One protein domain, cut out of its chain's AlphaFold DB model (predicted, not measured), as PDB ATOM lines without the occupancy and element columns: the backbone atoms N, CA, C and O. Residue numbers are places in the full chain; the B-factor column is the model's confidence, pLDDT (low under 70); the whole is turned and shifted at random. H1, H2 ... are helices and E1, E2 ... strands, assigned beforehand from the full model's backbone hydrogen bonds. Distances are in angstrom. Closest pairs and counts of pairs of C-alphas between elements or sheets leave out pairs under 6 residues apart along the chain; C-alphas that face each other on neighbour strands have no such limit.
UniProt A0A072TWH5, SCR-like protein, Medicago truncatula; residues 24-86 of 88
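This is residues 24 to 86 of the 88 residues of the protein "SCR-like protein" of Medicago truncatula (UniProt A0A072TWH5). Picture one strongly twisted sheet of three longer strands, E2, E3 and E1, with the short strand E4 at the edge beside E1. H1 crosses over one face, and the very short H2 is over the same face at the end where E3 finishes; the opposite face is bare of named helices. The printed part has 63 residues, with elements in the order E1, H1, E2, E3, H2, E4; the sheet order is E2, E3, E1, E4, all antiparallel, and the class is mixed, helices and strands. It is compact, with a radius of gyration of the C-alphas of 11.6 A, and elongated, spanning 34 by 20 by 18 A.

Start with E1, residues 26 to 34, and look beside it for E3, residues 65 to 73: they are antiparallel at 159 degrees, with N 31 and O 68 2.7 A apart, within hydrogen-bond range. H1, residues 41 to 49, is on the sheet at a height of 8.7 A, over E1 and only just over E3, on which 3 of its C-alphas fall. On the local plane its line stands at 71 degrees to E1, across the strands; the closest C-alphas of H1 and E3 are those of Cys 41 and Cys 68, 5.9 A apart. Next comes E2, residues 55 to 60, an edge strand that forms a hairpin with E3, antiparallel at 166 degrees; N 57 and O 69 are 2.8 A apart. E1, H1 and E2 make a split strand-helix-strand unit, two strands running the same way with E3 between them, and its crossover is right-handed. H2, residues 74 to 77, is on the sheet over E1, on the same face as H1, and the two helices are apart. The closest C-alphas of H2 and E1 are those of Cys 74 and Cys 27, 5.3 A apart. The other edge strand, E4, residues 84 to 86, is antiparallel to E1 at 137 degrees, with N 28 and O 84 3.1 A apart. E3, H2 and E4 make a second split unit, with E1 between its strands, also right-handed. In H1 every O i to N i+4 pair is within hydrogen-bond range; H2 is too short for such a pair.

Find C-alpha 26 at (24.776, -5.940, 199.805); from there E1 runs 25.7 A to C-alpha 34. H1 covers 12.4 A from C-alpha 41, at (34.175, -19.448, 207.857), to C-alpha 49. E2 spans 16.9 A and E3 26.0 A; H2 spans 4.9 A. E4 covers 6.1 A and ends at C-alpha 86, at (21.873, -2.509, 204.286).

The C-alphas farthest apart are those of Thr 24 and Val 63, 35.4 A. The printed part has no cut, and no link is long. Mean pLDDT of the printed part is 73.3; look for values under 70 at 22 residues, among them 33 to 36 and 75 to 86.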
ATOM      1  N   THR A  24      23.398  -2.975 193.360       59.06
ATOM      2  CA  THR A  24      23.587  -4.298 193.946       59.06
ATOM      3  C   THR A  24      23.580  -4.121 195.454       59.06
ATOM      4  O   THR A  24      24.595  -3.769 196.048       59.06
ATOM      5  N   LYS A  25      22.409  -4.308 196.069       68.50
ATOM      6  CA  LYS A  25      22.259  -4.243 197.519       68.50
ATOM      7  C   LYS A  25      23.083  -5.363 198.130       68.50
ATOM      8  O   LYS A  25      22.910  -6.528 197.753       68.50
ATOM      9  N   ILE A  26      23.975  -4.995 199.041       72.81
ATOM     10  CA  ILE A  26      24.776  -5.940 199.805       72.81
ATOM     11  C   ILE A  26      24.059  -6.184 201.133       72.81
ATOM     12  O   ILE A  26      23.544  -5.271 201.771       72.81
ATOM     13  N   CYS A  27      23.950  -7.448 201.492       74.62
ATOM     14  CA  CYS A  27      23.342  -7.931 202.715       74.62
ATOM     15  C   CYS A  27      24.444  -8.475 203.604       74.62
ATOM     16  O   CYS A  27      25.259  -9.256 203.118       74.62
ATOM     17  N   GLU A  28      24.422  -8.157 204.890       72.88
ATOM     18  CA  GLU A  28      25.310  -8.792 205.863       72.88
ATOM     19  C   GLU A  28      24.547  -9.846 206.668       72.88
ATOM     20  O   GLU A  28      23.407  -9.632 207.095       72.88
ATOM     21  N   ALA A  29      25.183 -10.999 206.876       71.19
ATOM     22  CA  ALA A  29      24.767 -11.964 207.883       71.19
ATOM     23  C   ALA A  29      25.962 -12.377 208.741       71.19
ATOM     24  O   ALA A  29      26.980 -12.860 208.235       71.19
ATOM     25  N   GLY A  30      25.803 -12.195 210.049       69.38
ATOM     26  CA  GLY A  30      26.725 -12.677 211.065       69.38
ATOM     27  C   GLY A  30      26.296 -14.046 211.588       69.38
ATOM     28  O   GLY A  30      25.124 -14.265 211.888       69.38
ATOM     29  N   VAL A  31      27.249 -14.961 211.728       71.69
ATOM     30  CA  VAL A  31      27.087 -16.239 212.417       71.69
ATOM     31  C   VAL A  31      28.192 -16.390 213.441       71.69
ATOM     32  O   VAL A  31      29.375 -16.291 213.125       71.69
ATOM     33  N   GLU A  32      27.801 -16.694 214.668       74.00
ATOM     34  CA  GLU A  32      28.731 -17.143 215.692       74.00
ATOM     35  C   GLU A  32      28.976 -18.638 215.510       74.00
ATOM     36  O   GLU A  32      28.038 -19.443 215.490       74.00
ATOM     37  N   LEU A  33      30.240 -19.005 215.329       69.88
ATOM     38  CA  LEU A  33      30.673 -20.384 215.192       69.88
ATOM     39  C   LEU A  33      31.578 -20.742 216.377       69.88
ATOM     40  O   LEU A  33      32.500 -19.991 216.706       69.88
ATOM     41  N   PRO A  34      31.341 -21.886 217.041       65.88
ATOM     42  CA  PRO A  34      32.264 -22.381 218.051       65.88
ATOM     43  C   PRO A  34      33.565 -22.810 217.361       65.88
ATOM     44  O   PRO A  34      33.533 -23.684 216.497       65.88
ATOM     45  N   GLY A  35      34.699 -22.201 217.721       69.88
ATOM     46  CA  GLY A  35      35.993 -22.503 217.102       69.88
ATOM     47  C   GLY A  35      36.856 -21.277 216.803       69.88
ATOM     48  O   GLY A  35      36.619 -20.193 217.326       69.88
ATOM     49  N   LEU A  36      37.879 -21.486 215.970       66.25
ATOM     50  CA  LEU A  36      38.771 -20.444 215.446       66.25
ATOM     51  C   LEU A  36      38.476 -20.204 213.964       66.25
ATOM     52  O   LEU A  36      38.079 -21.122 213.239       66.25
ATOM     53  N   CYS A  37      38.757 -18.996 213.483       71.00
ATOM     54  CA  CYS A  37      38.582 -18.615 212.078       71.00
ATOM     55  C   CYS A  37      39.312 -19.517 211.063       71.00
ATOM     56  O   CYS A  37      38.937 -19.569 209.888       71.00
ATOM     57  N   SER A  38      40.312 -20.276 211.516       67.06
ATOM     58  CA  SER A  38      41.048 -21.272 210.732       67.06
ATOM     59  C   SER A  38      40.197 -22.448 210.229       67.06
ATOM     60  O   SER A  38      40.636 -23.153 209.326       67.06
ATOM     61  N   GLN A  39      38.978 -22.653 210.747       68.25
ATOM     62  CA  GLN A  39      38.082 -23.741 210.323       68.25
ATOM     63  C   GLN A  39      37.301 -23.480 209.022       68.25
ATOM     64  O   GLN A  39      36.555 -24.350 208.581       68.25
ATOM     65  N   GLY A  40      37.481 -22.330 208.361       73.00
ATOM     66  CA  GLY A  40      36.852 -22.074 207.060       73.00
ATOM     67  C   GLY A  40      35.442 -21.494 207.181       73.00
ATOM     68  O   GLY A  40      34.450 -22.095 206.777       73.00
ATOM     69  N   CYS A  41      35.378 -20.266 207.695       78.44
ATOM     70  CA  CYS A  41      34.175 -19.448 207.857       78.44
ATOM     71  C   CYS A  41      33.256 -19.412 206.618       78.44
ATOM     72  O   CYS A  41      32.037 -19.545 206.720       78.44
ATOM     73  N   PHE A  42      33.857 -19.275 205.433       79.94
ATOM     74  CA  PHE A  42      33.148 -19.121 204.163       79.94
ATOM     75  C   PHE A  42      32.278 -20.338 203.819       79.94
ATOM     76  O   PHE A  42      31.104 -20.185 203.483       79.94
ATOM     77  N   GLU A  43      32.831 -21.548 203.933       81.06
ATOM     78  CA  GLU A  43      32.137 -22.770 203.515       81.06
ATOM     79  C   GLU A  43      31.007 -23.126 204.487       81.06
ATOM     80  O   GLU A  43      29.919 -23.504 204.059       81.06
ATOM     81  N   VAL A  44      31.226 -22.926 205.790       79.00
ATOM     82  CA  VAL A  44      30.213 -23.186 206.823       79.00
ATOM     83  C   VAL A  44      29.005 -22.278 206.642       79.00
ATOM     84  O   VAL A  44      27.857 -22.721 206.651       79.00
ATOM     85  N   VAL A  45      29.264 -20.992 206.432       77.88
ATOM     86  CA  VAL A  45      28.221 -19.996 206.231       77.88
ATOM     87  C   VAL A  45      27.485 -20.234 204.900       77.88
ATOM     88  O   VAL A  45      26.254 -20.172 204.851       77.88
ATOM     89  N   LYS A  46      28.207 -20.612 203.839       81.00
ATOM     90  CA  LYS A  46      27.620 -21.031 202.557       81.00
ATOM     91  C   LYS A  46      26.719 -22.258 202.702       81.00
ATOM     92  O   LYS A  46      25.627 -22.256 202.141       81.00
ATOM     93  N   GLN A  47      27.129 -23.282 203.452       82.69
ATOM     94  CA  GLN A  47      26.308 -24.473 203.701       82.69
ATOM     95  C   GLN A  47      25.071 -24.151 204.542       82.69
ATOM     96  O   GLN A  47      23.975 -24.585 204.199       82.69
ATOM     97  N   LYS A  48      25.227 -23.348 205.601       77.19
ATOM     98  CA  LYS A  48      24.132 -22.983 206.513       77.19
ATOM     99  C   LYS A  48      23.009 -22.243 205.798       77.19
ATOM    100  O   LYS A  48      21.836 -22.519 206.030       77.19
ATOM    101  N   TYR A  49      23.372 -21.305 204.932       76.56
ATOM    102  CA  TYR A  49      22.397 -20.463 204.254       76.56
ATOM    103  C   TYR A  49      22.120 -20.863 202.810       76.56
ATOM    104  O   TYR A  49      21.233 -20.282 202.187       76.56
ATOM    105  N   GLY A  50      22.852 -21.823 202.250       77.44
ATOM    106  CA  GLY A  50      22.706 -22.264 200.863       77.44
ATOM    107  C   GLY A  50      22.827 -21.118 199.856       77.44
ATOM    108  O   GLY A  50      22.070 -21.078 198.889       77.44
ATOM    109  N   VAL A  51      23.687 -20.139 200.135       77.25
ATOM    110  CA  VAL A  51      23.982 -18.998 199.258       77.25
ATOM    111  C   VAL A  51      25.471 -18.713 199.269       77.25
ATOM    112  O   VAL A  51      26.130 -18.884 200.292       77.25
ATOM    113  N   GLN A  52      26.005 -18.281 198.129       82.69
ATOM    114  CA  GLN A  52      27.416 -17.945 198.006       82.69
ATOM    115  C   GLN A  52      27.656 -16.520 198.531       82.69
ATOM    116  O   GLN A  52      27.098 -15.574 197.967       82.69
ATOM    117  N   PRO A  53      28.446 -16.344 199.604       80.94
ATOM    118  CA  PRO A  53      28.826 -15.016 200.055       80.94
ATOM    119  C   PRO A  53      29.811 -14.368 199.077       80.94
ATOM    120  O   PRO A  53      30.620 -15.040 198.440       80.94
ATOM    121  N   VAL A  54      29.727 -13.045 198.966       83.12
ATOM    122  CA  VAL A  54      30.619 -12.192 198.168       83.12
ATOM    123  C   VAL A  54      31.947 -12.004 198.889       83.12
ATOM    124  O   VAL A  54      33.011 -12.064 198.283       83.12
ATOM    125  N   SER A  55      31.885 -11.793 200.202       81.94
ATOM    126  CA  SER A  55      33.055 -11.717 201.067       81.94
ATOM    127  C   SER A  55      32.696 -12.223 202.457       81.94
ATOM    128  O   SER A  55      31.541 -12.158 202.870       81.94
ATOM    129  N   CYS A  56      33.681 -12.741 203.178       79.81
ATOM    130  CA  CYS A  56      33.529 -13.129 204.572       79.81
ATOM    131  C   CYS A  56      34.687 -12.553 205.371       79.81
ATOM    132  O   CYS A  56      35.843 -12.646 204.961       79.81
ATOM    133  N   SER A  57      34.360 -11.976 206.516       82.62
ATOM    134  CA  SER A  57      35.298 -11.580 207.548       82.62
ATOM    135  C   SER A  57      35.119 -12.508 208.736       82.62
ATOM    136  O   SER A  57      34.004 -12.918 209.059       82.62
ATOM    137  N   CYS A  58      36.222 -12.854 209.380       82.00
ATOM    138  CA  CYS A  58      36.192 -13.681 210.566       82.00
ATOM    139  C   CYS A  58      36.976 -12.999 211.679       82.00
ATOM    140  O   CYS A  58      38.068 -12.476 211.451       82.00
ATOM    141  N   LYS A  59      36.386 -12.971 212.872       83.38
ATOM    142  CA  LYS A  59      36.945 -12.321 214.049       83.38
ATOM    143  C   LYS A  59      36.937 -13.293 215.218       83.38
ATOM    144  O   LYS A  59      35.873 -13.660 215.712       83.38
ATOM    145  N   ASP A  60      38.119 -13.681 215.677       81.69
ATOM    146  CA  ASP A  60      38.252 -14.486 216.887       81.69
ATOM    147  C   ASP A  60      37.920 -13.634 218.120       81.69
ATOM    148  O   ASP A  60      38.345 -12.483 218.261       81.69
ATOM    149  N   THR A  61      37.132 -14.203 219.023       78.00
ATOM    150  CA  THR A  61      36.757 -13.591 220.299       78.00
ATOM    151  C   THR A  61      37.552 -14.234 221.443       78.00
ATOM    152  O   THR A  61      37.937 -15.405 221.355       78.00
ATOM    153  N   PRO A  62      37.787 -13.513 222.557       76.31
ATOM    154  CA  PRO A  62      38.590 -14.014 223.682       76.31
ATOM    155  C   PRO A  62      38.016 -15.273 224.358       76.31
ATOM    156  O   PRO A  62      38.722 -15.952 225.096       76.31
ATOM    157  N   VAL A  63      36.757 -15.618 224.080       80.19
ATOM    158  CA  VAL A  63      36.059 -16.805 224.599       80.19
ATOM    159  C   VAL A  63      36.186 -18.042 223.695       80.19
ATOM    160  O   VAL A  63      35.428 -18.992 223.856       80.19
ATOM    161  N   LYS A  64      37.156 -18.076 222.765       69.44
ATOM    162  CA  LYS A  64      37.320 -19.153 221.762       69.44
ATOM    163  C   LYS A  64      36.079 -19.348 220.869       69.44
ATOM    164  O   LYS A  64      35.781 -20.470 220.457       69.44
ATOM    165  N   LEU A  65      35.353 -18.266 220.578       73.44
ATOM    166  CA  LEU A  65      34.356 -18.244 219.504       73.44
ATOM    167  C   LEU A  65      34.903 -17.492 218.291       73.44
ATOM    168  O   LEU A  65      35.522 -16.435 218.441       73.44
ATOM    169  N   ALA A  66      34.604 -18.000 217.102       76.56
ATOM    170  CA  ALA A  66      34.861 -17.335 215.840       76.56
ATOM    171  C   ALA A  66      33.576 -16.637 215.392       76.56
ATOM    172  O   ALA A  66      32.545 -17.271 215.161       76.56
ATOM    173  N   LEU A  67      33.634 -15.315 215.274       80.62
ATOM    174  CA  LEU A  67      32.534 -14.519 214.751       80.62
ATOM    175  C   LEU A  67      32.725 -14.353 213.246       80.62
ATOM    176  O   LEU A  67      33.645 -13.676 212.790       80.62
ATOM    177  N   CYS A  68      31.852 -14.987 212.478       81.00
ATOM    178  CA  CYS A  68      31.865 -14.976 211.028       81.00
ATOM    179  C   CYS A  68      30.848 -13.976 210.502       81.00
ATOM    180  O   CYS A  68      29.655 -14.190 210.664       81.00
ATOM    181  N   SER A  69      31.291 -12.907 209.849       82.12
ATOM    182  CA  SER A  69      30.398 -11.961 209.177       82.12
ATOM    183  C   SER A  69      30.595 -12.047 207.675       82.12
ATOM    184  O   SER A  69      31.691 -11.789 207.184       82.12
ATOM    185  N   CYS A  70      29.553 -12.424 206.938       81.12
ATOM    186  CA  CYS A  70      29.615 -12.550 205.490       81.12
ATOM    187  C   CYS A  70      28.669 -11.574 204.794       81.12
ATOM    188  O   CYS A  70      27.529 -11.373 205.210       81.12
ATOM    189  N   ASN A  71      29.163 -11.004 203.702       83.25
ATOM    190  CA  ASN A  71      28.432 -10.159 202.777       83.25
ATOM    191  C   ASN A  71      27.845 -10.998 201.645       83.25
ATOM    192  O   ASN A  71      28.492 -11.912 201.133       83.25
ATOM    193  N   TYR A  72      26.656 -10.640 201.187       81.06
ATOM    194  CA  TYR A  72      25.912 -11.328 200.136       81.06
ATOM    195  C   TYR A  72      25.265 -10.330 199.194       81.06
ATOM    196  O   TYR A  72      24.941  -9.217 199.588       81.06
ATOM    197  N   ILE A  73      24.971 -10.752 197.967       77.62
ATOM    198  CA  ILE A  73      24.117  -9.962 197.079       77.62
ATOM    199  C   ILE A  73      22.665 -10.217 197.486       77.62
ATOM    200  O   ILE A  73      22.170 -11.335 197.339       77.62
ATOM    201  N   CYS A  74      21.953  -9.193 197.950       71.62
ATOM    202  CA  CYS A  74      20.568  -9.321 198.413       71.62
ATOM    203  C   CYS A  74      19.618  -9.866 197.338       71.62
ATOM    204  O   CYS A  74      18.654 -10.558 197.653       71.62
ATOM    205  N   ALA A  75      19.911  -9.619 196.056       68.06
ATOM    206  CA  ALA A  75      19.168 -10.216 194.947       68.06
ATOM    207  C   ALA A  75      19.194 -11.759 194.972       68.06
ATOM    208  O   ALA A  75      18.211 -12.387 194.594       68.06
ATOM    209  N   SER A  76      20.280 -12.364 195.471       65.00
ATOM    210  CA  SER A  76      20.423 -13.822 195.637       65.00
ATOM    211  C   SER A  76      19.760 -14.357 196.914       65.00
ATOM    212  O   SER A  76      19.611 -15.564 197.075       65.00
ATOM    213  N   LEU A  77      19.361 -13.465 197.826       67.19
ATOM    214  CA  LEU A  77      18.756 -13.782 199.124       67.19
ATOM    215  C   LEU A  77      17.234 -13.598 199.150       67.19
ATOM    216  O   LEU A  77      16.613 -13.751 200.200       67.19
ATOM    217  N   LYS A  78      16.621 -13.256 198.010       58.44
ATOM    218  CA  LYS A  78      15.190 -12.958 197.903       58.44
ATOM    219  C   LYS A  78      14.362 -14.157 198.406       58.44
ATOM    220  O   LYS A  78      14.273 -15.173 197.726       58.44
ATOM    221  N   GLY A  79      13.778 -14.030 199.602       58.59
ATOM    222  CA  GLY A  79      12.970 -15.072 200.252       58.59
ATOM    223  C   GLY A  79      13.662 -15.884 201.357       58.59
ATOM    224  O   GLY A  79      13.059 -16.836 201.839       58.59
ATOM    225  N   LYS A  80      14.891 -15.541 201.777       61.81
ATOM    226  CA  LYS A  80      15.544 -16.165 202.944       61.81
ATOM    227  C   LYS A  80      15.456 -15.261 204.174       61.81
ATOM    228  O   LYS A  80      15.880 -14.109 204.139       61.81
ATOM    229  N   GLU A  81      14.901 -15.793 205.259       55.19
ATOM    230  CA  GLU A  81      14.781 -15.107 206.548       55.19
ATOM    231  C   GLU A  81      16.147 -15.043 207.262       55.19
ATOM    232  O   GLU A  81      16.953 -15.968 207.156       55.19
ATOM    233  N   GLY A  82      16.423 -13.946 207.980       59.38
ATOM    234  CA  GLY A  82      17.647 -13.779 208.783       59.38
ATOM    235  C   GLY A  82      18.781 -12.953 208.157       59.38
ATOM    236  O   GLY A  82      19.878 -12.934 208.711       59.38
ATOM    237  N   PHE A  83      18.537 -12.258 207.042       64.44
ATOM    238  CA  PHE A  83      19.511 -11.368 206.394       64.44
ATOM    239  C   PHE A  83      19.092  -9.908 206.522       64.44
ATOM    240  O   PHE A  83      17.952  -9.563 206.208       64.44
ATOM    241  N   VAL A  84      20.021  -9.037 206.921       62.16
ATOM    242  CA  VAL A  84      19.778  -7.591 206.967       62.16
ATOM    243  C   VAL A  84      20.371  -6.967 205.706       62.16
ATOM    244  O   VAL A  84      21.583  -6.961 205.502       62.16
ATOM    245  N   CYS A  85      19.499  -6.485 204.817       60.16
ATOM    246  CA  CYS A  85      19.902  -5.742 203.626       60.16
ATOM    247  C   CYS A  85      20.213  -4.291 204.011       60.16
ATOM    248  O   CYS A  85      19.286  -3.495 204.179       60.16
ATOM    249  N   THR A  86      21.481  -3.913 204.117       53.47
ATOM    250  CA  THR A  86      21.873  -2.509 204.286       53.47
ATOM    251  C   THR A  86      22.039  -1.879 202.902       53.47
ATOM    252  O   THR A  86      22.951  -2.203 202.147       53.47
TER     253      THR A  86